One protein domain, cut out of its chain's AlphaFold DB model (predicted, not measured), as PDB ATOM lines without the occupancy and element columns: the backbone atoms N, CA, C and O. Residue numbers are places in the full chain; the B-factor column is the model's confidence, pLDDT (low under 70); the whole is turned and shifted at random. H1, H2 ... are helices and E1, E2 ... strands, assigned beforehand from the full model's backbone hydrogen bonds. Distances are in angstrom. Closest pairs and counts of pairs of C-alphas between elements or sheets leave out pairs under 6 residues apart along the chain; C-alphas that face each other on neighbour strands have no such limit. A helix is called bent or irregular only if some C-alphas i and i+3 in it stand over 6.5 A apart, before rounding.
ATOM      1  N   TRP A   9      35.121   2.301  12.469       81.44
ATOM      2  CA  TRP A   9      36.119   3.345  12.233       81.44
ATOM      3  C   TRP A   9      36.408   4.201  13.478       81.44
ATOM      4  O   TRP A   9      37.538   4.641  13.660       81.44
ATOM      5  N   LEU A  10      35.418   4.432  14.351       83.38
ATOM      6  CA  LEU A  10      35.613   5.205  15.580       83.38
ATOM      7  C   LEU A  10      36.446   4.424  16.599       83.38
ATOM      8  O   LEU A  10      37.245   5.018  17.320       83.38
ATOM      9  N   ASN A  11      36.281   3.101  16.647       87.62
ATOM     10  CA  ASN A  11      37.133   2.248  17.469       87.62
ATOM     11  C   ASN A  11      38.567   2.217  16.916       87.62
ATOM     12  O   ASN A  11      39.495   2.402  17.693       87.62
ATOM     13  N   THR A  12      38.747   2.129  15.592       86.69
ATOM     14  CA  THR A  12      40.076   2.240  14.963       86.69
ATOM     15  C   THR A  12      40.740   3.588  15.254       86.69
ATOM     16  O   THR A  12      41.908   3.636  15.614       86.69
ATOM     17  N   LEU A  13      40.003   4.701  15.164       86.81
ATOM     18  CA  LEU A  13      40.540   6.018  15.520       86.81
ATOM     19  C   LEU A  13      40.965   6.076  16.995       86.81
ATOM     20  O   LEU A  13      42.008   6.637  17.312       86.81
ATOM     21  N   LEU A  14      40.168   5.503  17.899       91.31
ATOM     22  CA  LEU A  14      40.515   5.416  19.319       91.31
ATOM     23  C   LEU A  14      41.785   4.596  19.558       91.31
ATOM     24  O   LEU A  14      42.586   4.988  20.398       91.31
ATOM     25  N   GLU A  15      41.954   3.480  18.851       92.31
ATOM     26  CA  GLU A  15      43.156   2.642  18.919       92.31
ATOM     27  C   GLU A  15      44.388   3.429  18.471       92.31
ATOM     28  O   GLU A  15      45.315   3.573  19.260       92.31
ATOM     29  N   VAL A  16      44.335   4.069  17.298       89.56
ATOM     30  CA  VAL A  16      45.428   4.920  16.791       89.56
ATOM     31  C   VAL A  16      45.783   6.028  17.787       89.56
ATOM     32  O   VAL A  16      46.950   6.259  18.086       89.56
ATOM     33  N   LEU A  17      44.784   6.718  18.347       92.31
ATOM     34  CA  LEU A  17      45.047   7.770  19.329       92.31
ATOM     35  C   LEU A  17      45.666   7.218  20.616       92.31
ATOM     36  O   LEU A  17      46.526   7.873  21.194       92.31
ATOM     37  N   ARG A  18      45.247   6.038  21.079       94.88
ATOM     38  CA  ARG A  18      45.821   5.400  22.271       94.88
ATOM     39  C   ARG A  18      47.260   4.963  22.050       94.88
ATOM     40  O   ARG A  18      48.084   5.221  22.920       94.88
ATOM     41  N   GLU A  19      47.560   4.376  20.897       94.50
ATOM     42  CA  GLU A  19      48.922   3.985  20.516       94.50
ATOM     43  C   GLU A  19      49.883   5.182  20.539       94.50
ATOM     44  O   GLU A  19      51.018   5.054  20.989       94.50
ATOM     45  N   GLU A  20      49.411   6.369  20.153       92.81
ATOM     46  CA  GLU A  20      50.200   7.605  20.200       92.81
ATOM     47  C   GLU A  20      50.264   8.234  21.609       92.81
ATOM     48  O   GLU A  20      51.292   8.778  22.031       92.81
ATOM     49  N   PHE A  21      49.164   8.196  22.364       95.56
ATOM     50  CA  PHE A  21      49.027   8.932  23.625       95.56
ATOM     51  C   PHE A  21      49.480   8.164  24.868       95.56
ATOM     52  O   PHE A  21      50.142   8.748  25.733       95.56
ATOM     53  N   GLU A  22      49.158   6.878  24.976       94.81
ATOM     54  CA  GLU A  22      49.414   6.086  26.184       94.81
ATOM     55  C   GLU A  22      50.915   5.928  26.496       94.81
ATOM     56  O   GLU A  22      51.277   6.111  27.663       94.81
ATOM     57  N   PRO A  23      51.825   5.729  25.513       96.38
ATOM     58  CA  PRO A  23      53.269   5.728  25.773       96.38
ATOM     59  C   PRO A  23      53.799   7.052  26.341       96.38
ATOM     60  O   PRO A  23      54.841   7.080  26.989       96.38
ATOM     61  N   ASN A  24      53.074   8.154  26.119       95.81
ATOM     62  CA  ASN A  24      53.390   9.481  26.644       95.81
ATOM     63  C   ASN A  24      52.624   9.799  27.946       95.81
ATOM     64  O   ASN A  24      52.606  10.948  28.386       95.81
ATOM     65  N   GLY A  25      51.975   8.805  28.564       96.06
ATOM     66  CA  GLY A  25      51.217   8.950  29.811       96.06
ATOM     67  C   GLY A  25      49.877   9.677  29.664       96.06
ATOM     68  O   GLY A  25      49.266  10.051  30.667       96.06
ATOM     69  N   VAL A  26      49.410   9.899  28.432       97.56
ATOM     70  CA  VAL A  26      48.133  10.560  28.158       97.56
ATOM     71  C   VAL A  26      47.025   9.521  28.081       97.56
ATOM     72  O   VAL A  26      47.016   8.649  27.219       97.56
ATOM     73  N   VAL A  27      46.044   9.646  28.968       97.56
ATOM     74  CA  VAL A  27      44.867   8.782  28.994       97.56
ATOM     75  C   VAL A  27      43.783   9.354  28.092       97.56
ATOM     76  O   VAL A  27      43.314  10.477  28.299       97.56
ATOM     77  N   VAL A  28      43.333   8.544  27.131       96.94
ATOM     78  CA  VAL A  28      42.174   8.845  26.285       96.94
ATOM     79  C   VAL A  28      40.889   8.424  26.992       96.94
ATOM     80  O   VAL A  28      40.657   7.241  27.252       96.94
ATOM     81  N   LEU A  29      40.019   9.391  27.286       95.81
ATOM     82  CA  LEU A  29      38.712   9.119  27.871       95.81
ATOM     83  C   LEU A  29      37.722   8.695  26.784       95.81
ATOM     84  O   LEU A  29      37.164   9.528  26.077       95.81
ATOM     85  N   VAL A  30      37.514   7.383  26.649       94.00
ATOM     86  CA  VAL A  30      36.727   6.792  25.551       94.00
ATOM     87  C   VAL A  30      35.323   7.376  25.449       94.00
ATOM     88  O   VAL A  30      34.918   7.774  24.360       94.00
ATOM     89  N   SER A  31      34.572   7.438  26.551       93.12
ATOM     90  CA  SER A  31      33.182   7.909  26.537       93.12
ATOM     91  C   SER A  31      33.090   9.372  26.097       93.12
ATOM     92  O   SER A  31      32.327   9.707  25.191       93.12
ATOM     93  N   GLU A  32      33.925  10.230  26.676       95.06
ATOM     94  CA  GLU A  32      34.028  11.648  26.344       95.06
ATOM     95  C   GLU A  32      34.502  11.874  24.905       95.06
ATOM     96  O   GLU A  32      33.970  12.737  24.206       95.06
ATOM     97  N   PHE A  33      35.475  11.089  24.438       93.94
ATOM     98  CA  PHE A  33      35.979  11.171  23.074       93.94
ATOM     99  C   PHE A  33      34.910  10.757  22.057       93.94
ATOM    100  O   PHE A  33      34.652  11.485  21.100       93.94
ATOM    101  N   LYS A  34      34.218   9.634  22.287       92.00
ATOM    102  CA  LYS A  34      33.098   9.203  21.433       92.00
ATOM    103  C   LYS A  34      31.996  10.258  21.401       92.00
ATOM    104  O   LYS A  34      31.454  10.554  20.336       92.00
ATOM    105  N   TYR A  35      31.686  10.862  22.546       92.31
ATOM    106  CA  TYR A  35      30.730  11.962  22.625       92.31
ATOM    107  C   TYR A  35      31.194  13.186  21.817       92.31
ATOM    108  O   TYR A  35      30.416  13.740  21.040       92.31
ATOM    109  N   TYR A  36      32.467  13.569  21.928       92.19
ATOM    110  CA  TYR A  36      33.067  14.641  21.133       92.19
ATOM    111  C   TYR A  36      32.974  14.383  19.625       92.19
ATOM    112  O   TYR A  36      32.516  15.257  18.889       92.19
ATOM    113  N   VAL A  37      33.325  13.181  19.164       89.38
ATOM    114  CA  VAL A  37      33.222  12.817  17.744       89.38
ATOM    115  C   VAL A  37      31.769  12.830  17.269       89.38
ATOM    116  O   VAL A  37      31.476  13.350  16.195       89.38
ATOM    117  N   ASN A  38      30.829  12.347  18.083       88.75
ATOM    118  CA  ASN A  38      29.405  12.436  17.761       88.75
ATOM    119  C   ASN A  38      28.931  13.889  17.624       88.75
ATOM    120  O   ASN A  38      28.139  14.183  16.729       88.75
ATOM    121  N   LEU A  39      29.408  14.805  18.474       89.31
ATOM    122  CA  LEU A  39      29.121  16.231  18.320       89.31
ATOM    123  C   LEU A  39      29.727  16.794  17.033       89.31
ATOM    124  O   LEU A  39      29.031  17.498  16.309       89.31
ATOM    125  N   LEU A  40      30.981  16.457  16.715       86.75
ATOM    126  CA  LEU A  40      31.612  16.881  15.464       86.75
ATOM    127  C   LEU A  40      30.796  16.437  14.247       86.75
ATOM    128  O   LEU A  40      30.524  17.241  13.363       86.75
ATOM    129  N   LEU A  41      30.364  15.177  14.225       83.81
ATOM    130  CA  LEU A  41      29.579  14.629  13.123       83.81
ATOM    131  C   LEU A  41      28.195  15.258  13.021       83.81
ATOM    132  O   LEU A  41      27.702  15.415  11.917       83.81
ATOM    133  N   ARG A  42      27.556  15.615  14.138       84.88
ATOM    134  CA  ARG A  42      26.239  16.274  14.115       84.88
ATOM    135  C   ARG A  42      26.319  17.700  13.591       84.88
ATOM    136  O   ARG A  42      25.464  18.114  12.821       84.88
ATOM    137  N   GLU A  43      27.327  18.438  14.031       81.62
ATOM    138  CA  GLU A  43      27.454  19.871  13.758       81.62
ATOM    139  C   GLU A  43      28.156  20.151  12.425       81.62
ATOM    140  O   GLU A  43      27.914  21.181  11.804       81.62
ATOM    141  N   TYR A  44      29.016  19.233  11.980       79.88
ATOM    142  CA  TYR A  44      29.915  19.435  10.843       79.88
ATOM    143  C   TYR A  44      29.892  18.252   9.867       79.88
ATOM    144  O   TYR A  44      30.877  18.004   9.170       79.88
ATOM    145  N   ALA A  45      28.769  17.522   9.802       78.44
ATOM    146  CA  ALA A  45      28.585  16.367   8.918       78.44
ATOM    147  C   ALA A  45      29.000  16.669   7.475       78.44
ATOM    148  O   ALA A  45      29.697  15.881   6.844       78.44
ATOM    149  N   ASP A  46      28.546  17.802   6.944       79.38
ATOM    150  CA  ASP A  46      28.720  18.153   5.534       79.38
ATOM    151  C   ASP A  46      30.162  18.528   5.225       79.38
ATOM    152  O   ASP A  46      30.712  18.149   4.194       79.38
ATOM    153  N   LEU A  47      30.816  19.187   6.174       77.62
ATOM    154  CA  LEU A  47      32.215  19.540   6.056       77.62
ATOM    155  C   LEU A  47      33.123  18.314   6.153       77.62
ATOM    156  O   LEU A  47      33.999  18.140   5.314       77.62
ATOM    157  N   LEU A  48      32.872  17.424   7.117       76.75
ATOM    158  CA  LEU A  48      33.599  16.158   7.223       76.75
ATOM    159  C   LEU A  48      33.377  15.289   5.981       76.75
ATOM    160  O   LEU A  48      34.324  14.688   5.484       76.75
ATOM    161  N   ARG A  49      32.158  15.278   5.423       79.06
ATOM    162  CA  ARG A  49      31.873  14.622   4.140       79.06
ATOM    163  C   ARG A  49      32.688  15.225   2.995       79.06
ATOM    164  O   ARG A  49      33.253  14.470   2.211       79.06
ATOM    165  N   ASN A  50      32.801  16.550   2.926       79.69
ATOM    166  CA  ASN A  50      33.614  17.225   1.913       79.69
ATOM    167  C   ASN A  50      35.109  16.924   2.069       79.69
ATOM    168  O   ASN A  50      35.772  16.672   1.069       79.69
ATOM    169  N   VAL A  51      35.629  16.889   3.300       78.88
ATOM    170  CA  VAL A  51      37.024  16.511   3.574       78.88
ATOM    171  C   VAL A  51      37.287  15.074   3.133       78.88
ATOM    172  O   VAL A  51      38.235  14.833   2.394       78.88
ATOM    173  N   VAL A  52      36.431  14.124   3.525       79.56
ATOM    174  CA  VAL A  52      36.570  12.714   3.122       79.56
ATOM    175  C   VAL A  52      36.509  12.567   1.604       79.56
ATOM    176  O   VAL A  52      37.321  11.841   1.039       79.56
ATOM    177  N   ARG A  53      35.592  13.280   0.937       84.19
ATOM    178  CA  ARG A  53      35.504  13.292  -0.527       84.19
ATOM    179  C   ARG A  53      36.804  13.795  -1.157       84.19
ATOM    180  O   ARG A  53      37.356  13.101  -1.996       84.19
ATOM    181  N   LEU A  54      37.315  14.946  -0.715       82.12
ATOM    182  CA  LEU A  54      38.557  15.525  -1.239       82.12
ATOM    183  C   LEU A  54      39.756  14.591  -1.025       82.12
ATOM    184  O   LEU A  54      40.557  14.406  -1.933       82.12
ATOM    185  N   VAL A  55      39.865  13.948   0.142       79.38
ATOM    186  CA  VAL A  55      40.920  12.952   0.396       79.38
ATOM    187  C   VAL A  55      40.778  11.746  -0.536       79.38
ATOM    188  O   VAL A  55      41.772  11.300  -1.101       79.38
ATOM    189  N   ALA A  56      39.558  11.239  -0.737       77.88
ATOM    190  CA  ALA A  56      39.298  10.127  -1.652       77.88
ATOM    191  C   ALA A  56      39.593  10.482  -3.123       77.88
ATOM    192  O   ALA A  56      39.985   9.613  -3.896       77.88
ATOM    193  N   GLU A  57      39.444  11.755  -3.494       91.50
ATOM    194  CA  GLU A  57      39.793  12.309  -4.808       91.50
ATOM    195  C   GLU A  57      41.301  12.613  -4.955       91.50
ATOM    196  O   GLU A  57      41.740  13.029  -6.024       91.50
ATOM    197  N   GLY A  58      42.111  12.397  -3.908       87.88
ATOM    198  CA  GLY A  58      43.551  12.692  -3.903       87.88
ATOM    199  C   GLY A  58      43.897  14.174  -3.699       87.88
ATOM    200  O   GLY A  58      45.062  14.559  -3.769       87.88
ATOM    201  N   GLU A  59      42.909  15.013  -3.398       89.38
ATOM    202  CA  GLU A  59      43.016  16.468  -3.231       89.38
ATOM    203  C   GLU A  59      43.408  16.840  -1.788       89.38
ATOM    204  O   GLU A  59      42.732  17.618  -1.104       89.38
ATOM    205  N   LEU A  60      44.509  16.258  -1.300       80.12
ATOM    206  CA  LEU A  60      44.924  16.358   0.105       80.12
ATOM    207  C   LEU A  60      45.155  17.808   0.555       80.12
ATOM    208  O   LEU A  60      44.719  18.177   1.641       80.12
ATOM    209  N   GLU A  61      45.778  18.657  -0.266       78.94
ATOM    210  CA  GLU A  61      46.013  20.060   0.108       78.94
ATOM    211  C   GLU A  61      44.717  20.863   0.241       78.94
ATOM    212  O   GLU A  61      44.588  21.676   1.154       78.94
ATOM    213  N   LYS A  62      43.722  20.608  -0.616       80.31
ATOM    214  CA  LYS A  62      42.402  21.245  -0.500       80.31
ATOM    215  C   LYS A  62      41.658  20.735   0.725       80.31
ATOM    216  O   LYS A  62      41.036  21.531   1.424       80.31
ATOM    217  N   ALA A  63      41.747  19.435   1.008       76.75
ATOM    218  CA  ALA A  63      41.190  18.854   2.223       76.75
ATOM    219  C   ALA A  63      41.822  19.483   3.476       76.75
ATOM    220  O   ALA A  63      41.100  19.881   4.384       76.75
ATOM    221  N   LEU A  64      43.149  19.637   3.496       71.25
ATOM    222  CA  LEU A  64      43.886  20.287   4.580       71.25
ATOM    223  C   LEU A  64      43.540  21.773   4.695       71.25
ATOM    224  O   LEU A  64      43.278  22.246   5.793       71.25
ATOM    225  N   SER A  65      43.470  22.505   3.585       74.69
ATOM    226  CA  SER A  65      43.073  23.917   3.573       74.69
ATOM    227  C   SER A  65      41.666  24.105   4.145       74.69
ATOM    228  O   SER A  65      41.468  24.916   5.049       74.69
ATOM    229  N   LEU A  66      40.712  23.267   3.724       74.00
ATOM    230  CA  LEU A  66      39.349  23.246   4.253       74.00
ATOM    231  C   LEU A  66      39.319  22.875   5.749       74.00
ATOM    232  O   LEU A  66      38.547  23.450   6.516       74.00
ATOM    233  N   LEU A  67      40.189  21.950   6.172       68.75
ATOM    234  CA  LEU A  67      40.409  21.593   7.576       68.75
ATOM    235  C   LEU A  67      41.086  22.702   8.397       68.75
ATOM    236  O   LEU A  67      41.013  22.652   9.617       68.75
ATOM    237  N   LEU A  68      41.755  23.675   7.781       65.38
ATOM    238  CA  LEU A  68      42.495  24.734   8.476       65.38
ATOM    239  C   LEU A  68      41.734  26.068   8.499       65.38
ATOM    240  O   LEU A  68      41.893  26.835   9.449       65.38
ATOM    241  N   SER A  69      40.884  26.343   7.505       65.88
ATOM    242  CA  SER A  69      40.206  27.636   7.347       65.88
ATOM    243  C   SER A  69      38.990  27.841   8.259       65.88
ATOM    244  O   SER A  69      38.690  28.982   8.598       65.88
ATOM    245  N   ASP A  70      38.295  26.774   8.678       63.56
ATOM    246  CA  ASP A  70      36.993  26.887   9.379       63.56
ATOM    247  C   ASP A  70      36.968  26.235  10.784       63.56
ATOM    248  O   ASP A  70      36.048  26.384  11.594       63.56
ATOM    249  N   TYR A  71      38.035  25.533  11.156       66.25
ATOM    250  CA  TYR A  71      37.996  24.469  12.163       66.25
ATOM    251  C   TYR A  71      38.268  24.887  13.608       66.25
ATOM    252  O   TYR A  71      38.887  24.180  14.408       66.25
ATOM    253  N   SER A  72      37.678  26.004  14.018       70.00
ATOM    254  CA  SER A  72      37.701  26.445  15.418       70.00
ATOM    255  C   SER A  72      37.169  25.413  16.435       70.00
ATOM    256  O   SER A  72      37.349  25.600  17.634       70.00
ATOM    257  N   TYR A  73      36.492  24.355  15.981       75.62
ATOM    258  CA  TYR A  73      35.907  23.263  16.771       75.62
ATOM    259  C   TYR A  73      36.748  21.976  16.799       75.62
ATOM    260  O   TYR A  73      36.515  21.133  17.673       75.62
ATOM    261  N   LEU A  74      37.729  21.822  15.898       86.62
ATOM    262  CA  LEU A  74      38.781  20.816  16.078       86.62
ATOM    263  C   LEU A  74      39.865  21.308  17.028       86.62
ATOM    264  O   LEU A  74      40.580  20.484  17.573       86.62
ATOM    265  N   ARG A  75      39.964  22.611  17.301       91.19
ATOM    266  CA  ARG A  75      40.891  23.122  18.314       91.19
ATOM    267  C   ARG A  75      40.622  22.519  19.691       91.19
ATOM    268  O   ARG A  75      39.483  22.235  20.077       91.19
ATOM    269  N   GLY A  76      41.690  22.379  20.460       95.00
ATOM    270  CA  GLY A  76      41.637  21.972  21.857       95.00
ATOM    271  C   GLY A  76      42.683  22.701  22.674       95.00
ATOM    272  O   GLY A  76      43.493  23.454  22.136       95.00
ATOM    273  N   LYS A  77      42.662  22.494  23.984       96.56
ATOM    274  CA  LYS A  77      43.579  23.163  24.904       96.56
ATOM    275  C   LYS A  77      43.921  22.302  26.101       96.56
ATOM    276  O   LYS A  77      43.030  21.700  26.701       96.56
ATOM    277  N   TRP A  78      45.192  22.320  26.473       97.88
ATOM    278  CA  TRP A  78      45.648  21.882  27.780       97.88
ATOM    279  C   TRP A  78      45.341  22.951  28.827       97.88
ATOM    280  O   TRP A  78      45.488  24.151  28.585       97.88
ATOM    281  N   LEU A  79      44.899  22.500  29.996       96.31
ATOM    282  CA  LEU A  79      44.602  23.323  31.160       96.31
ATOM    283  C   LEU A  79      45.556  22.933  32.289       96.31
ATOM    284  O   LEU A  79      45.488  21.805  32.786       96.31
ATOM    285  N   VAL A  80      46.403  23.875  32.708       94.94
ATOM    286  CA  VAL A  80      47.299  23.733  33.862       94.94
ATOM    287  C   VAL A  80      46.821  24.665  34.959       94.94
ATOM    288  O   VAL A  80      46.931  25.882  34.852       94.94
ATOM    289  N   PHE A  81      46.263  24.108  36.026       92.75
ATOM    290  CA  PHE A  81      45.776  24.910  37.142       92.75
ATOM    291  C   PHE A  81      46.917  25.213  38.102       92.75
ATOM    292  O   PHE A  81      47.659  24.310  38.466       92.75
ATOM    293  N   THR A  82      47.010  26.443  38.601       92.56
ATOM    294  CA  THR A  82      47.955  26.831  39.662       92.56
ATOM    295  C   THR A  82      47.324  27.874  40.585       92.56
ATOM    296  O   THR A  82      46.181  28.276  40.378       92.56
ATOM    297  N   ARG A  83      48.022  28.282  41.649       91.56
ATOM    298  CA  ARG A  83      47.581  29.414  42.478       91.56
ATOM    299  C   ARG A  83      47.633  30.693  41.645       91.56
ATOM    300  O   ARG A  83      48.600  30.899  40.915       91.56
ATOM    301  N   ALA A  84      46.652  31.574  41.809       90.50
ATOM    302  CA  ALA A  84      46.580  32.822  41.053       90.50
ATOM    303  C   ALA A  84      47.873  33.668  41.099       90.50
ATOM    304  O   ALA A  84      48.297  34.205  40.079       90.50
ATOM    305  N   SER A  85      48.570  33.706  42.241       88.94
ATOM    306  CA  SER A  85      49.857  34.408  42.397       88.94
ATOM    307  C   SER A  85      51.014  33.818  41.574       88.94
ATOM    308  O   SER A  85      52.026  34.485  41.347       88.94
ATOM    309  N   THR A  86      50.886  32.574  41.114       92.12
ATOM    310  CA  THR A  86      51.877  31.881  40.280       92.12
ATOM    311  C   THR A  86      51.585  32.038  38.786       92.12
ATOM    312  O   THR A  86      52.514  31.959  37.983       92.12
ATOM    313  N   VAL A  87      50.328  32.309  38.406       93.44
ATOM    314  CA  VAL A  87      49.868  32.332  37.005       93.44
ATOM    315  C   VAL A  87      50.727  33.210  36.090       93.44
ATOM    316  O   VAL A  87      51.159  32.685  35.066       93.44
ATOM    317  N   PRO A  88      51.049  34.483  36.411       93.38
ATOM    318  CA  PRO A  88      51.785  35.332  35.471       93.38
ATOM    319  C   PRO A  88      53.186  34.803  35.144       93.38
ATOM    320  O   PRO A  88      53.607  34.828  33.990       93.38
ATOM    321  N   ARG A  89      53.900  34.288  36.155       95.50
ATOM    322  CA  ARG A  89      55.249  33.728  35.980       95.50
ATOM    323  C   ARG A  89      55.208  32.406  35.222       95.50
ATOM    324  O   ARG A  89      55.952  32.240  34.261       95.50
ATOM    325  N   LEU A  90      54.285  31.517  35.597       95.94
ATOM    326  CA  LEU A  90      54.107  30.239  34.912       95.94
ATOM    327  C   LEU A  90      53.731  30.437  33.441       95.94
ATOM    328  O   LEU A  90      54.287  29.771  32.574       95.94
ATOM    329  N   PHE A  91      52.817  31.368  33.160       96.94
ATOM    330  CA  PHE A  91      52.408  31.715  31.803       96.94
ATOM    331  C   PHE A  91      53.571  32.239  30.967       96.94
ATOM    332  O   PHE A  91      53.780  31.742  29.866       96.94
ATOM    333  N   LYS A  92      54.347  33.194  31.500       97.50
ATOM    334  CA  LYS A  92      55.525  33.732  30.811       97.50
ATOM    335  C   LYS A  92      56.494  32.614  30.431       97.50
ATOM    336  O   LYS A  92      56.835  32.490  29.264       97.50
ATOM    337  N   ASP A  93      56.888  31.793  31.403       97.81
ATOM    338  CA  ASP A  93      57.847  30.712  31.168       97.81
ATOM    339  C   ASP A  93      57.307  29.677  30.176       97.81
ATOM    340  O   ASP A  93      58.048  29.184  29.333       97.81
ATOM    341  N   THR A  94      56.005  29.386  30.240       97.69
ATOM    342  CA  THR A  94      55.345  28.480  29.294       97.69
ATOM    343  C   THR A  94      55.406  29.033  27.872       97.69
ATOM    344  O   THR A  94      55.759  28.299  26.958       97.69
ATOM    345  N   VAL A  95      55.083  30.314  27.669       97.50
ATOM    346  CA  VAL A  95      55.137  30.944  26.339       97.50
ATOM    347  C   VAL A  95      56.564  30.948  25.800       97.50
ATOM    348  O   VAL A  95      56.767  30.487  24.683       97.50
ATOM    349  N   SER A  96      57.546  31.375  26.600       97.62
ATOM    350  CA  SER A  96      58.951  31.386  26.178       97.62
ATOM    351  C   SER A  96      59.438  29.997  25.769       97.62
ATOM    352  O   SER A  96      60.053  29.848  24.720       97.62
ATOM    353  N   MET A  97      59.092  28.958  26.530       97.44
ATOM    354  CA  MET A  97      59.533  27.602  26.208       97.44
ATOM    355  C   MET A  97      58.823  27.023  24.976       97.44
ATOM    356  O   MET A  97      59.438  26.330  24.171       97.44
ATOM    357  N   LEU A  98      57.538  27.343  24.770       96.94
ATOM    358  CA  LEU A  98      56.830  26.992  23.532       96.94
ATOM    359  C   LEU A  98      57.473  27.652  22.300       96.94
ATOM    360  O   LEU A  98      57.548  27.020  21.244       96.94
ATOM    361  N   GLU A  99      57.917  28.907  22.428       96.62
ATOM    362  CA  GLU A  99      58.624  29.642  21.372       96.62
ATOM    363  C   GLU A  99      59.995  29.024  21.082       96.62
ATOM    364  O   GLU A  99      60.298  28.745  19.923       96.62
ATOM    365  N   GLU A 100      60.786  28.735  22.118       96.62
ATOM    366  CA  GLU A 100      62.101  28.087  22.003       96.62
ATOM    367  C   GLU A 100      62.016  26.708  21.330       96.62
ATOM    368  O   GLU A 100      62.867  26.358  20.514       96.62
ATOM    369  N   CYS A 101      60.960  25.941  21.614       94.88
ATOM    370  CA  CYS A 101      60.709  24.649  20.977       94.88
ATOM    371  C   CYS A 101      60.111  24.753  19.560       94.88
ATOM    372  O   CYS A 101      59.913  23.724  18.916       94.88
ATOM    373  N   GLY A 102      59.786  25.954  19.065       94.69
ATOM    374  CA  GLY A 102      59.186  26.145  17.739       94.69
ATOM    375  C   GLY A 102      57.758  25.600  17.604       94.69
ATOM    376  O   GLY A 102      57.290  25.359  16.491       94.69
ATOM    377  N   ILE A 103      57.057  25.402  18.724       93.69
ATOM    378  CA  ILE A 103      55.689  24.858  18.785       93.69
ATOM    379  C   ILE A 103      54.698  25.855  19.395       93.69
ATOM    380  O   ILE A 103      53.609  25.479  19.826       93.69
ATOM    381  N   ALA A 104      55.048  27.138  19.454       87.88
ATOM    382  CA  ALA A 104      54.124  28.178  19.879       87.88
ATOM    383  C   ALA A 104      52.959  28.309  18.884       87.88
ATOM    384  O   ALA A 104      53.158  28.518  17.689       87.88
ATOM    385  N   TYR A 105      51.732  28.208  19.396       86.25
ATOM    386  CA  TYR A 105      50.504  28.449  18.631       86.25
ATOM    387  C   TYR A 105      49.651  29.527  19.285       86.25
ATOM    388  O   TYR A 105      49.465  30.608  18.735       86.25
ATOM    389  N   GLN A 106      49.127  29.245  20.479       92.38
ATOM    390  CA  GLN A 106      48.339  30.201  21.245       92.38
ATOM    391  C   GLN A 106      48.283  29.772  22.712       92.38
ATOM    392  O   GLN A 106      48.084  28.599  23.023       92.38
ATOM    393  N   ALA A 107      48.385  30.731  23.627       95.31
ATOM    394  CA  ALA A 107      48.166  30.512  25.049       95.31
ATOM    395  C   ALA A 107      47.409  31.701  25.654       95.31
ATOM    396  O   ALA A 107      47.444  32.807  25.112       95.31
ATOM    397  N   LYS A 108      46.695  31.483  26.761       95.25
ATOM    398  CA  LYS A 108      45.998  32.556  27.480       95.25
ATOM    399  C   LYS A 108      45.904  32.308  28.982       95.25
ATOM    400  O   LYS A 108      45.926  31.169  29.449       95.25
ATOM    401  N   ILE A 109      45.688  33.404  29.696       94.12
ATOM    402  CA  ILE A 109      45.317  33.464  31.112       94.12
ATOM    403  C   ILE A 109      44.103  34.375  31.276       94.12
ATOM    404  O   ILE A 109      43.773  35.140  30.368       94.12
ATOM    405  N   THR A 110      43.419  34.277  32.414       88.25
ATOM    406  CA  THR A 110      42.338  35.211  32.743       88.25
ATOM    407  C   THR A 110      42.898  36.610  33.007       88.25
ATOM    408  O   THR A 110      43.980  36.760  33.586       88.25
ATOM    409  N   SER A 111      42.156  37.631  32.587       86.56
ATOM    410  CA  SER A 111      42.395  39.030  32.949       86.56
ATOM    411  C   SER A 111      41.415  39.526  34.015       86.56
ATOM    412  O   SER A 111      41.470  40.701  34.363       86.56
ATOM    413  N   ASP A 112      40.503  38.672  34.498       85.94
ATOM    414  CA  ASP A 112      39.512  39.039  35.508       85.94
ATOM    415  C   ASP A 112      40.181  39.169  36.889       85.94
ATOM    416  O   ASP A 112      40.656  38.164  37.430       85.94
ATOM    417  N   PRO A 113      40.213  40.372  37.499       80.81
ATOM    418  CA  PRO A 113      40.797  40.569  38.821       80.81
ATOM    419  C   PRO A 113      40.168  39.685  39.906       80.81
ATOM    420  O   PRO A 113      40.864  39.300  40.847       80.81
ATOM    421  N   ALA A 114      38.885  39.326  39.783       82.06
ATOM    422  CA  ALA A 114      38.194  38.496  40.766       82.06
ATOM    423  C   ALA A 114      38.783  37.075  40.846       82.06
ATOM    424  O   ALA A 114      38.848  36.489  41.931       82.06
ATOM    425  N   GLU A 115      39.291  36.540  39.729       78.75
ATOM    426  CA  GLU A 115      39.972  35.239  39.697       78.75
ATOM    427  C   GLU A 115      41.328  35.263  40.425       78.75
ATOM    428  O   GLU A 115      41.827  34.206  40.817       78.75
ATOM    429  N   TYR A 116      41.904  36.447  40.671       79.56
ATOM    430  CA  TYR A 116      43.179  36.598  41.378       79.56
ATOM    431  C   TYR A 116      43.049  36.833  42.888       79.56
ATOM    432  O   TYR A 116      44.032  36.671  43.612       79.56
ATOM    433  N   GLN A 117      41.860  37.178  43.388       70.81
ATOM    434  CA  GLN A 117      41.678  37.640  44.771       70.81
ATOM    435  C   GLN A 117      41.339  36.525  45.780       70.81
ATOM    436  O   GLN A 117      41.558  36.699  46.973       70.81
ATOM    437  N   ASN A 118      40.873  35.353  45.330       64.81
ATOM    438  CA  ASN A 118      40.254  34.348  46.214       64.81
ATOM    439  C   ASN A 118      41.078  33.072  46.460       64.81
ATOM    440  O   ASN A 118      40.504  32.015  46.717       64.81
ATOM    441  N   ASN A 119      42.413  33.115  46.336       63.59
ATOM    442  CA  ASN A 119      43.258  31.900  46.330       63.59
ATOM    443  C   ASN A 119      42.754  30.827  45.341       63.59
ATOM    444  O   ASN A 119      43.021  29.632  45.503       63.59
ATOM    445  N   ALA A 120      42.009  31.254  44.319       76.62
ATOM    446  CA  ALA A 120      41.411  30.365  43.351       76.62
ATOM    447  C   ALA A 120      42.513  29.653  42.564       76.62
ATOM    448  O   ALA A 120      43.612  30.177  42.334       76.62
ATOM    449  N   ARG A 121      42.216  28.414  42.174       87.38
ATOM    450  CA  ARG A 121      43.034  27.699  41.205       87.38
ATOM    451  C   ARG A 121      42.676  28.229  39.827       87.38
ATOM    452  O   ARG A 121      41.596  27.940  39.319       87.38
ATOM    453  N   THR A 122      43.596  28.973  39.238       90.75
ATOM    454  CA  THR A 122      43.404  29.653  37.959       90.75
ATOM    455  C   THR A 122      44.190  28.908  36.879       90.75
ATOM    456  O   THR A 122      45.342  28.523  37.123       90.75
ATOM    457  N   PRO A 123      43.588  28.634  35.710       92.75
ATOM    458  CA  PRO A 123      44.261  27.899  34.654       92.75
ATOM    459  C   PRO A 123      45.185  28.800  33.830       92.75
ATOM    460  O   PRO A 123      44.797  29.882  33.388       92.75
ATOM    461  N   VAL A 124      46.372  28.286  33.529       95.88
ATOM    462  CA  VAL A 124      47.098  28.618  32.303       95.88
ATOM    463  C   VAL A 124      46.594  27.691  31.201       95.88
ATOM    464  O   VAL A 124      46.487  26.478  31.392       95.88
ATOM    465  N   ILE A 125      46.221  28.276  30.065       97.12
ATOM    466  CA  ILE A 125      45.575  27.573  28.957       97.12
ATOM    467  C   ILE A 125      46.507  27.612  27.754       97.12
ATOM    468  O   ILE A 125      46.815  28.699  27.268       97.12
ATOM    469  N   VAL A 126      46.897  26.447  27.241       97.56
ATOM    470  CA  VAL A 126      47.718  26.328  26.026       97.56
ATOM    471  C   VAL A 126      46.926  25.596  24.957       97.56
ATOM    472  O   VAL A 126      46.440  24.490  25.180       97.56
ATOM    473  N   TYR A 127      46.757  26.238  23.808       95.25
ATOM    474  CA  TYR A 127      45.959  25.728  22.705       95.25
ATOM    475  C   TYR A 127      46.763  24.835  21.774       95.25
ATOM    476  O   TYR A 127      47.964  24.991  21.587       95.25
ATOM    477  N   THR A 128      46.027  23.953  21.118       92.69
ATOM    478  CA  THR A 128      46.471  23.123  20.005       92.69
ATOM    479  C   THR A 128      45.590  23.427  18.793       92.69
ATOM    480  O   THR A 128      44.386  23.676  18.960       92.69
ATOM    481  N   PRO A 129      46.145  23.392  17.572       87.69
ATOM    482  CA  PRO A 129      45.384  23.637  16.353       87.69
ATOM    483  C   PRO A 129      44.350  22.533  16.093       87.69
ATOM    484  O   PRO A 129      43.327  22.793  15.464       87.69
ATOM    485  N   SER A 130      44.573  21.318  16.609       88.56
ATOM    486  CA  SER A 130      43.659  20.186  16.460       88.56
ATOM    487  C   SER A 130      43.723  19.226  17.653       88.56
ATOM    488  O   SER A 130      44.801  18.892  18.138       88.56
ATOM    489  N   THR A 131      42.562  18.730  18.082       91.62
ATOM    490  CA  THR A 131      42.353  17.650  19.059       91.62
ATOM    491  C   THR A 131      42.757  16.280  18.513       91.62
ATOM    492  O   THR A 131      42.883  15.330  19.285       91.62
ATOM    493  N   LEU A 132      42.964  16.189  17.197       88.81
ATOM    494  CA  LEU A 132      43.349  14.992  16.454       88.81
ATOM    495  C   LEU A 132      44.773  15.113  15.884       88.81
ATOM    496  O   LEU A 132      45.079  14.492  14.873       88.81
ATOM    497  N   ALA A 133      45.636  15.931  16.498       89.19
ATOM    498  CA  ALA A 133      47.058  16.038  16.156       89.19
ATOM    499  C   ALA A 133      47.931  15.504  17.310       89.19
ATOM    500  O   ALA A 133      48.456  16.306  18.089       89.19
ATOM    501  N   PRO A 134      48.084  14.169  17.460       90.75
ATOM    502  CA  PRO A 134      48.689  13.563  18.648       90.75
ATOM    503  C   PRO A 134      50.100  14.058  18.929       90.75
ATOM    504  O   PRO A 134      50.384  14.475  20.048       90.75
ATOM    505  N   LYS A 135      50.942  14.123  17.890       90.88
ATOM    506  CA  LYS A 135      52.309  14.641  17.985       90.88
ATOM    507  C   LYS A 135      52.354  16.027  18.634       90.88
ATOM    508  O   LYS A 135      53.050  16.218  19.621       90.88
ATOM    509  N   TYR A 136      51.545  16.959  18.137       92.12
ATOM    510  CA  TYR A 136      51.528  18.335  18.632       92.12
ATOM    511  C   TYR A 136      50.970  18.439  20.060       92.12
ATOM    512  O   TYR A 136      51.463  19.201  20.891       92.12
ATOM    513  N   ILE A 137      49.947  17.637  20.370       95.50
ATOM    514  CA  ILE A 137      49.366  17.543  21.717       95.50
ATOM    515  C   ILE A 137      50.406  17.037  22.725       95.50
ATOM    516  O   ILE A 137      50.477  17.573  23.833       95.50
ATOM    517  N   VAL A 138      51.197  16.030  22.344       96.31
ATOM    518  CA  VAL A 138      52.265  15.445  23.164       96.31
ATOM    519  C   VAL A 138      53.449  16.401  23.311       96.31
ATOM    520  O   VAL A 138      53.973  16.541  24.411       96.31
ATOM    521  N   GLU A 139      53.859  17.088  22.246       96.25
ATOM    522  CA  GLU A 139      54.946  18.078  22.293       96.25
ATOM    523  C   GLU A 139      54.617  19.221  23.261       96.25
ATOM    524  O   GLU A 139      55.414  19.524  24.150       96.25
ATOM    525  N   ILE A 140      53.404  19.782  23.181       97.00
ATOM    526  CA  ILE A 140      52.950  20.784  24.155       97.00
ATOM    527  C   ILE A 140      52.876  20.193  25.560       97.00
ATOM    528  O   ILE A 140      53.255  20.859  26.520       97.00
ATOM    529  N   LEU A 141      52.396  18.956  25.712       97.44
ATOM    530  CA  LEU A 141      52.351  18.321  27.024       97.44
ATOM    531  C   LEU A 141      53.747  18.237  27.646       97.44
ATOM    532  O   LEU A 141      53.887  18.618  28.799       97.44
ATOM    533  N   ARG A 142      54.771  17.803  26.904       96.94
ATOM    534  CA  ARG A 142      56.156  17.724  27.407       96.94
ATOM    535  C   ARG A 142      56.642  19.072  27.931       96.94
ATOM    536  O   ARG A 142      57.128  19.133  29.057       96.94
ATOM    537  N   VAL A 143      56.381  20.148  27.185       97.38
ATOM    538  CA  VAL A 143      56.659  21.515  27.647       97.38
ATOM    539  C   VAL A 143      55.940  21.806  28.968       97.38
ATOM    540  O   VAL A 143      56.533  22.270  29.941       97.38
ATOM    541  N   LEU A 144      54.651  21.488  29.047       97.12
ATOM    542  CA  LEU A 144      53.882  21.712  30.265       97.12
ATOM    543  C   LEU A 144      54.368  20.868  31.450       97.12
ATOM    544  O   LEU A 144      54.229  21.330  32.578       97.12
ATOM    545  N   LEU A 145      54.936  19.680  31.229       96.25
ATOM    546  CA  LEU A 145      55.502  18.837  32.288       96.25
ATOM    547  C   LEU A 145      56.802  19.411  32.847       96.25
ATOM    548  O   LEU A 145      56.949  19.481  34.062       96.25
ATOM    549  N   GLU A 146      57.695  19.912  31.998       96.25
ATOM    550  CA  GLU A 146      58.911  20.589  32.465       96.25
ATOM    551  C   GLU A 146      58.573  21.843  33.288       96.25
ATOM    552  O   GLU A 146      59.132  22.073  34.364       96.25
ATOM    553  N   ILE A 147      57.582  22.624  32.842       95.31
ATOM    554  CA  ILE A 147      57.060  23.759  33.611       95.31
ATOM    555  C   ILE A 147      56.401  23.281  34.911       95.31
ATOM    556  O   ILE A 147      56.602  23.884  35.967       95.31
ATOM    557  N   ARG A 148      55.621  22.195  34.868       93.62
ATOM    558  CA  ARG A 148      54.981  21.601  36.049       93.62
ATOM    559  C   ARG A 148      56.026  21.266  37.111       93.62
ATOM    560  O   ARG A 148      55.848  21.650  38.267       93.62
ATOM    561  N   ASP A 149      57.119  20.633  36.705       94.56
ATOM    562  CA  ASP A 149      58.207  20.219  37.584       94.56
ATOM    563  C   ASP A 149      58.975  21.432  38.129       94.56
ATOM    564  O   ASP A 149      59.176  21.536  39.342       94.56
ATOM    565  N   LYS A 150      59.288  22.421  37.276       95.75
ATOM    566  CA  LYS A 150      59.914  23.698  37.679       95.75
ATOM    567  C   LYS A 150      59.132  24.418  38.781       95.75
ATOM    568  O   LYS A 150      59.727  25.027  39.669       95.75
ATOM    569  N   TYR A 151      57.803  24.363  38.726       95.12
ATOM    570  CA  TYR A 151      56.911  25.010  39.691       95.12
ATOM    571  C   TYR A 151      56.395  24.061  40.789       95.12
ATOM    572  O   TYR A 151      55.543  24.469  41.584       95.12
ATOM    573  N   ALA A 152      56.903  22.822  40.853       94.12
ATOM    574  CA  ALA A 152      56.494  21.774  41.792       94.12
ATOM    575  C   ALA A 152      54.967  21.556  41.855       94.12
ATOM    576  O   ALA A 152      54.391  21.300  42.920       94.12
ATOM    577  N   LEU A 153      54.299  21.686  40.709       92.44
ATOM    578  CA  LEU A 153      52.869  21.444  40.578       92.44
ATOM    579  C   LEU A 153      52.602  19.936  40.564       92.44
ATOM    580  O   LEU A 153      53.353  19.162  39.977       92.44
ATOM    581  N   ARG A 154      51.527  19.500  41.220       89.06
ATOM    582  CA  ARG A 154      51.171  18.067  41.337       89.06
ATOM    583  C   ARG A 154      49.810  17.741  40.746       89.06
ATOM    584  O   ARG A 154      49.312  16.628  40.877       89.06
ATOM    585  N   GLU A 155      49.153  18.742  40.188       88.69
ATOM    586  CA  GLU A 155      47.814  18.599  39.662       88.69
ATOM    587  C   GLU A 155      47.836  17.993  38.265       88.69
ATOM    588  O   GLU A 155      48.756  18.213  37.478       88.69
ATOM    589  N   LYS A 156      46.764  17.262  37.965       94.44
ATOM    590  CA  LYS A 156      46.519  16.676  36.650       94.44
ATOM    591  C   LYS A 156      46.367  17.762  35.593       94.44
ATOM    592  O   LYS A 156      45.836  18.842  35.871       94.44
ATOM    593  N   LEU A 157      46.752  17.430  34.368       96.50
ATOM    594  CA  LEU A 157      46.547  18.274  33.198       96.50
ATOM    595  C   LEU A 157      45.349  17.748  32.416       96.50
ATOM    596  O   LEU A 157      45.206  16.543  32.208       96.50
ATOM    597  N   TYR A 158      44.486  18.658  31.973       97.00
ATOM    598  CA  TYR A 158      43.241  18.310  31.288       97.00
ATOM    599  C   TYR A 158      43.248  18.863  29.873       97.00
ATOM    600  O   TYR A 158      43.448  20.066  29.693       97.00
ATOM    601  N   PHE A 159      42.970  18.020  28.881       97.75
ATOM    602  CA  PHE A 159      42.815  18.461  27.502       97.75
ATOM    603  C   PHE A 159      41.338  18.607  27.138       97.75
ATOM    604  O   PHE A 159      40.587  17.626  27.070       97.75
ATOM    605  N   LYS A 160      40.909  19.842  26.885       96.50
ATOM    606  CA  LYS A 160      39.520  20.197  26.592       96.50
ATOM    607  C   LYS A 160      39.346  20.623  25.130       96.50
ATOM    608  O   LYS A 160      39.982  21.593  24.721       96.50
ATOM    609  N   PRO A 161      38.439  20.001  24.356       95.62
ATOM    610  CA  PRO A 161      38.069  20.502  23.034       95.62
ATOM    611  C   PRO A 161      37.361  21.856  23.126       95.62
ATOM    612  O   PRO A 161      36.528  22.077  24.011       95.62
ATOM    613  N   ASP A 162      37.611  22.751  22.173       93.44
ATOM    614  CA  ASP A 162      36.897  24.031  22.095       93.44
ATOM    615  C   ASP A 162      35.404  23.840  21.824       93.44
ATOM    616  O   ASP A 162      34.583  24.605  22.333       93.44
ATOM    617  N   LEU A 163      35.032  22.779  21.101       91.81
ATOM    618  CA  LEU A 163      33.631  22.428  20.871       91.81
ATOM    619  C   LEU A 163      32.861  22.227  22.183       91.81
ATOM    620  O   LEU A 163      31.712  22.648  22.283       91.81
ATOM    621  N   PHE A 164      33.493  21.662  23.217       93.44
ATOM    622  CA  PHE A 164      32.857  21.520  24.529       93.44
ATOM    623  C   PHE A 164      32.592  22.881  25.174       93.44
ATOM    624  O   PHE A 164      31.518  23.091  25.728       93.44
ATOM    625  N   THR A 165      33.523  23.835  25.060       91.12
ATOM    626  CA  THR A 165      33.285  25.223  25.495       91.12
ATOM    627  C   THR A 165      32.109  25.845  24.733       91.12
ATOM    628  O   THR A 165      31.226  26.412  25.366       91.12
ATOM    629  N   LYS A 166      32.048  25.693  23.403       89.88
ATOM    630  CA  LYS A 166      30.950  26.229  22.573       89.88
ATOM    631  C   LYS A 166      29.584  25.625  22.904       89.88
ATOM    632  O   LYS A 166      28.569  26.294  22.768       89.88
ATOM    633  N   LYS A 167      29.558  24.362  23.335       89.75
ATOM    634  CA  LYS A 167      28.342  23.644  23.744       89.75
ATOM    635  C   LYS A 167      28.030  23.785  25.236       89.75
ATOM    636  O   LYS A 167      27.171  23.074  25.740       89.75
ATOM    637  N   ASN A 168      28.708  24.698  25.937       89.50
ATOM    638  CA  ASN A 168      28.549  24.935  27.371       89.50
ATOM    639  C   ASN A 168      28.747  23.682  28.247       89.50
ATOM    640  O   ASN A 168      28.160  23.561  29.319       89.50
ATOM    641  N   ILE A 169      29.618  22.768  27.813       88.88
ATOM    642  CA  ILE A 169      29.980  21.566  28.561       88.88
ATOM    643  C   ILE A 169      31.124  21.922  29.511       88.88
ATOM    644  O   ILE A 169      32.275  22.134  29.104       88.88
ATOM    645  N   TYR A 170      30.809  22.002  30.798       83.75
ATOM    646  CA  TYR A 170      31.721  22.330  31.893       83.75
ATOM    647  C   TYR A 170      31.625  21.264  32.988       83.75
ATOM    648  O   TYR A 170      30.714  20.449  32.997       83.75
ATOM    649  N   SER A 171      32.554  21.259  33.945       74.50
ATOM    650  CA  SER A 171      32.602  20.249  35.020       74.50
ATOM    651  C   SER A 171      31.323  20.139  35.866       74.50
ATOM    652  O   SER A 171      31.161  19.157  36.578       74.50
ATOM    653  N   ARG A 172      30.425  21.129  35.796       67.06
ATOM    654  CA  ARG A 172      29.151  21.177  36.526       67.06
ATOM    655  C   ARG A 172      27.921  20.865  35.663       67.06
ATOM    656  O   ARG A 172      26.814  20.915  36.180       67.06
ATOM    657  N   SER A 173      28.088  20.606  34.362       59.81
ATOM    658  CA  SER A 173      26.975  20.589  33.401       59.81
ATOM    659  C   SER A 173      26.392  19.203  33.088       59.81
ATOM    660  O   SER A 173      25.532  19.130  32.216       59.81
ATOM    661  N   GLY A 174      26.829  18.111  33.732       62.12
ATOM    662  CA  GLY A 174      26.188  16.797  33.554       62.12
ATOM    663  C   GLY A 174      27.106  15.580  33.697       62.12
ATOM    664  O   GLY A 174      28.161  15.653  34.320       62.12
ATOM    665  N   GLU A 175      26.671  14.463  33.103       81.19
ATOM    666  CA  GLU A 175      27.279  13.120  33.191       81.19
ATOM    667  C   GLU A 175      28.615  12.971  32.430       81.19
ATOM    668  O   GLU A 175      29.398  12.074  32.728       81.19
ATOM    669  N   ILE A 176      28.893  13.854  31.463       89.12
ATOM    670  CA  ILE A 176      30.103  13.847  30.618       89.12
ATOM    671  C   ILE A 176      31.164  14.785  31.207       89.12
ATOM    672  O   ILE A 176      30.886  15.959  31.483       89.12
ATOM    673  N   LYS A 177      32.417  14.325  31.328       93.62
ATOM    674  CA  LYS A 177      33.527  15.216  31.707       93.62
ATOM    675  C   LYS A 177      33.808  16.232  30.602       93.62
ATOM    676  O   LYS A 177      33.764  15.940  29.413       93.62
ATOM    677  N   SER A 178      34.208  17.441  30.994       94.75
ATOM    678  CA  SER A 178      34.493  18.520  30.038       94.75
ATOM    679  C   SER A 178      35.869  18.443  29.349       94.75
ATOM    680  O   SER A 178      36.325  19.445  28.805       94.75
ATOM    681  N   TYR A 179      36.537  17.293  29.379       96.12
ATOM    682  CA  TYR A 179      37.855  17.046  28.784       96.12
ATOM    683  C   TYR A 179      37.897  15.637  28.189       96.12
ATOM    684  O   TYR A 179      37.188  14.758  28.667       96.12
ATOM    685  N   ILE A 180      38.711  15.434  27.151       96.94
ATOM    686  CA  ILE A 180      38.811  14.153  26.427       96.94
ATOM    687  C   ILE A 180      40.142  13.434  26.661       96.94
ATOM    688  O   ILE A 180      40.182  12.210  26.579       96.94
ATOM    689  N   TYR A 181      41.206  14.168  27.004       97.81
ATOM    690  CA  TYR A 181      42.496  13.588  27.386       97.81
ATOM    691  C   TYR A 181      42.915  14.070  28.774       97.81
ATOM    692  O   TYR A 181      42.553  15.173  29.202       97.81
ATOM    693  N   LEU A 182      43.657  13.225  29.484       97.06
ATOM    694  CA  LEU A 182      44.076  13.447  30.864       97.06
ATOM    695  C   LEU A 182      45.523  12.992  31.054       97.06
ATOM    696  O   LEU A 182      45.875  11.896  30.631       97.06
ATOM    697  N   TYR A 183      46.327  13.796  31.745       97.38
ATOM    698  CA  TYR A 183      47.652  13.400  32.226       97.38
ATOM    699  C   TYR A 183      47.714  13.547  33.751       97.38
ATOM    700  O   TYR A 183      47.123  14.485  34.299       97.38
ATOM    701  N   TYR A 184      48.391  12.611  34.424       89.81
ATOM    702  CA  TYR A 184      48.421  12.494  35.887       89.81
ATOM    703  C   TYR A 184      49.596  13.223  36.546       89.81
ATOM    704  O   TYR A 184      50.729  13.222  36.018       89.81
TER     705      TYR A 184
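What this domain is: This is residues 9 to 184 of the 184 residues of an uncharacterized protein of Desulfurococcaceae archaeon (UniProt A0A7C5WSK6). A strongly twisted wall of six strands is covered on one face by a second layer of two helices, H4 over E4 and H6 over E5 and E2, each running along the strands, while H1 packs beside the edge strand E1. H2a leads from E1 toward a helical hairpin, H2b and H3, off the sheet at one end of the longest axis; H5 lies at the other end. There are 176 residues printed, with elements in the order H1 E1 H2 H3 E2 H4 E3 H5 E4 H6 E5 H7 E6. The sheet, E1 E6 E5 E2 E4 E3, is antiparallel and the class mixed; the whole is compact, with a radius of gyration of the C-alphas of 17.0 A and spans of 53 by 38 by 30 A.

How they stand to each other: H1, residues 9 to 24, touches H6, residues 134 to 150, with residues 17 to 24 alone, Glu 20 and Pro 134 having the closest C-alphas at 6.3 A. E1, residues 26 to 28, is antiparallel to E6, residues 181 to 183, with N 27 and O 182 2.8 A apart. H2, residues 30 to 56, assigned as one helix by its hydrogen bonds, is bent, C-alphas 43 and 46 being 8.5 A apart; its arms H2a, 30 to 43, and H2b, 46 to 56, are about perpendicular at 82 degrees. H2b touches H3, residues 60 to 69, opposite ways at a shallow tilt of 24 degrees, the closest C-alphas being Val 51 and Ala 63 at 5.0 A. E2, residues 76 to 83, has antiparallel neighbours E4, 121 to 128 (N 78 to O 126, 2.8 A), and E5, 157 to 161 (N 79 to O 158, 2.8 A). H4, residues 87 to 100, lies over E4, 9.1 A in height over the sheet, on the same face as H6, at 8.9 A. H4 touches H6 at a steep tilt of 50 degrees, Thr 94 and Ile 147 having the closest C-alphas at 6.6 A. E2, H4, E3, residues 106 to 108, and E4, H6, E5 are split strand-helix-strand units, a third strand between their two, with right-handed crossovers. H5, 113 to 117, and H7, 162 to 166, only graze the sheet. O i to N i+4 pairs are within hydrogen-bond range throughout H2a, H2b, H3, H4, H5, H6 and H7, and 10 of 12 in H1.

Where its parts are: H1 begins at C-alpha 9, (36.119, 3.345, 12.233), spans 23.3 A and is only just irregular, C-alphas 20 and 23 being 6.6 A apart. H6 spans 24.3 A, E2 22.7 A and E4 22.0 A. E6 ends at C-alpha 183, (47.652, 13.400, 32.226).

The domain as a whole: The C-alphas of Glu 57 and Gln 117, 55.7 A apart, are the two farthest apart. The printed part has no cut; the link H7 to E6 is long, 14 residues. pLDDT is under 70 at residues 67 to 71, 118 to 119 and 172 to 174.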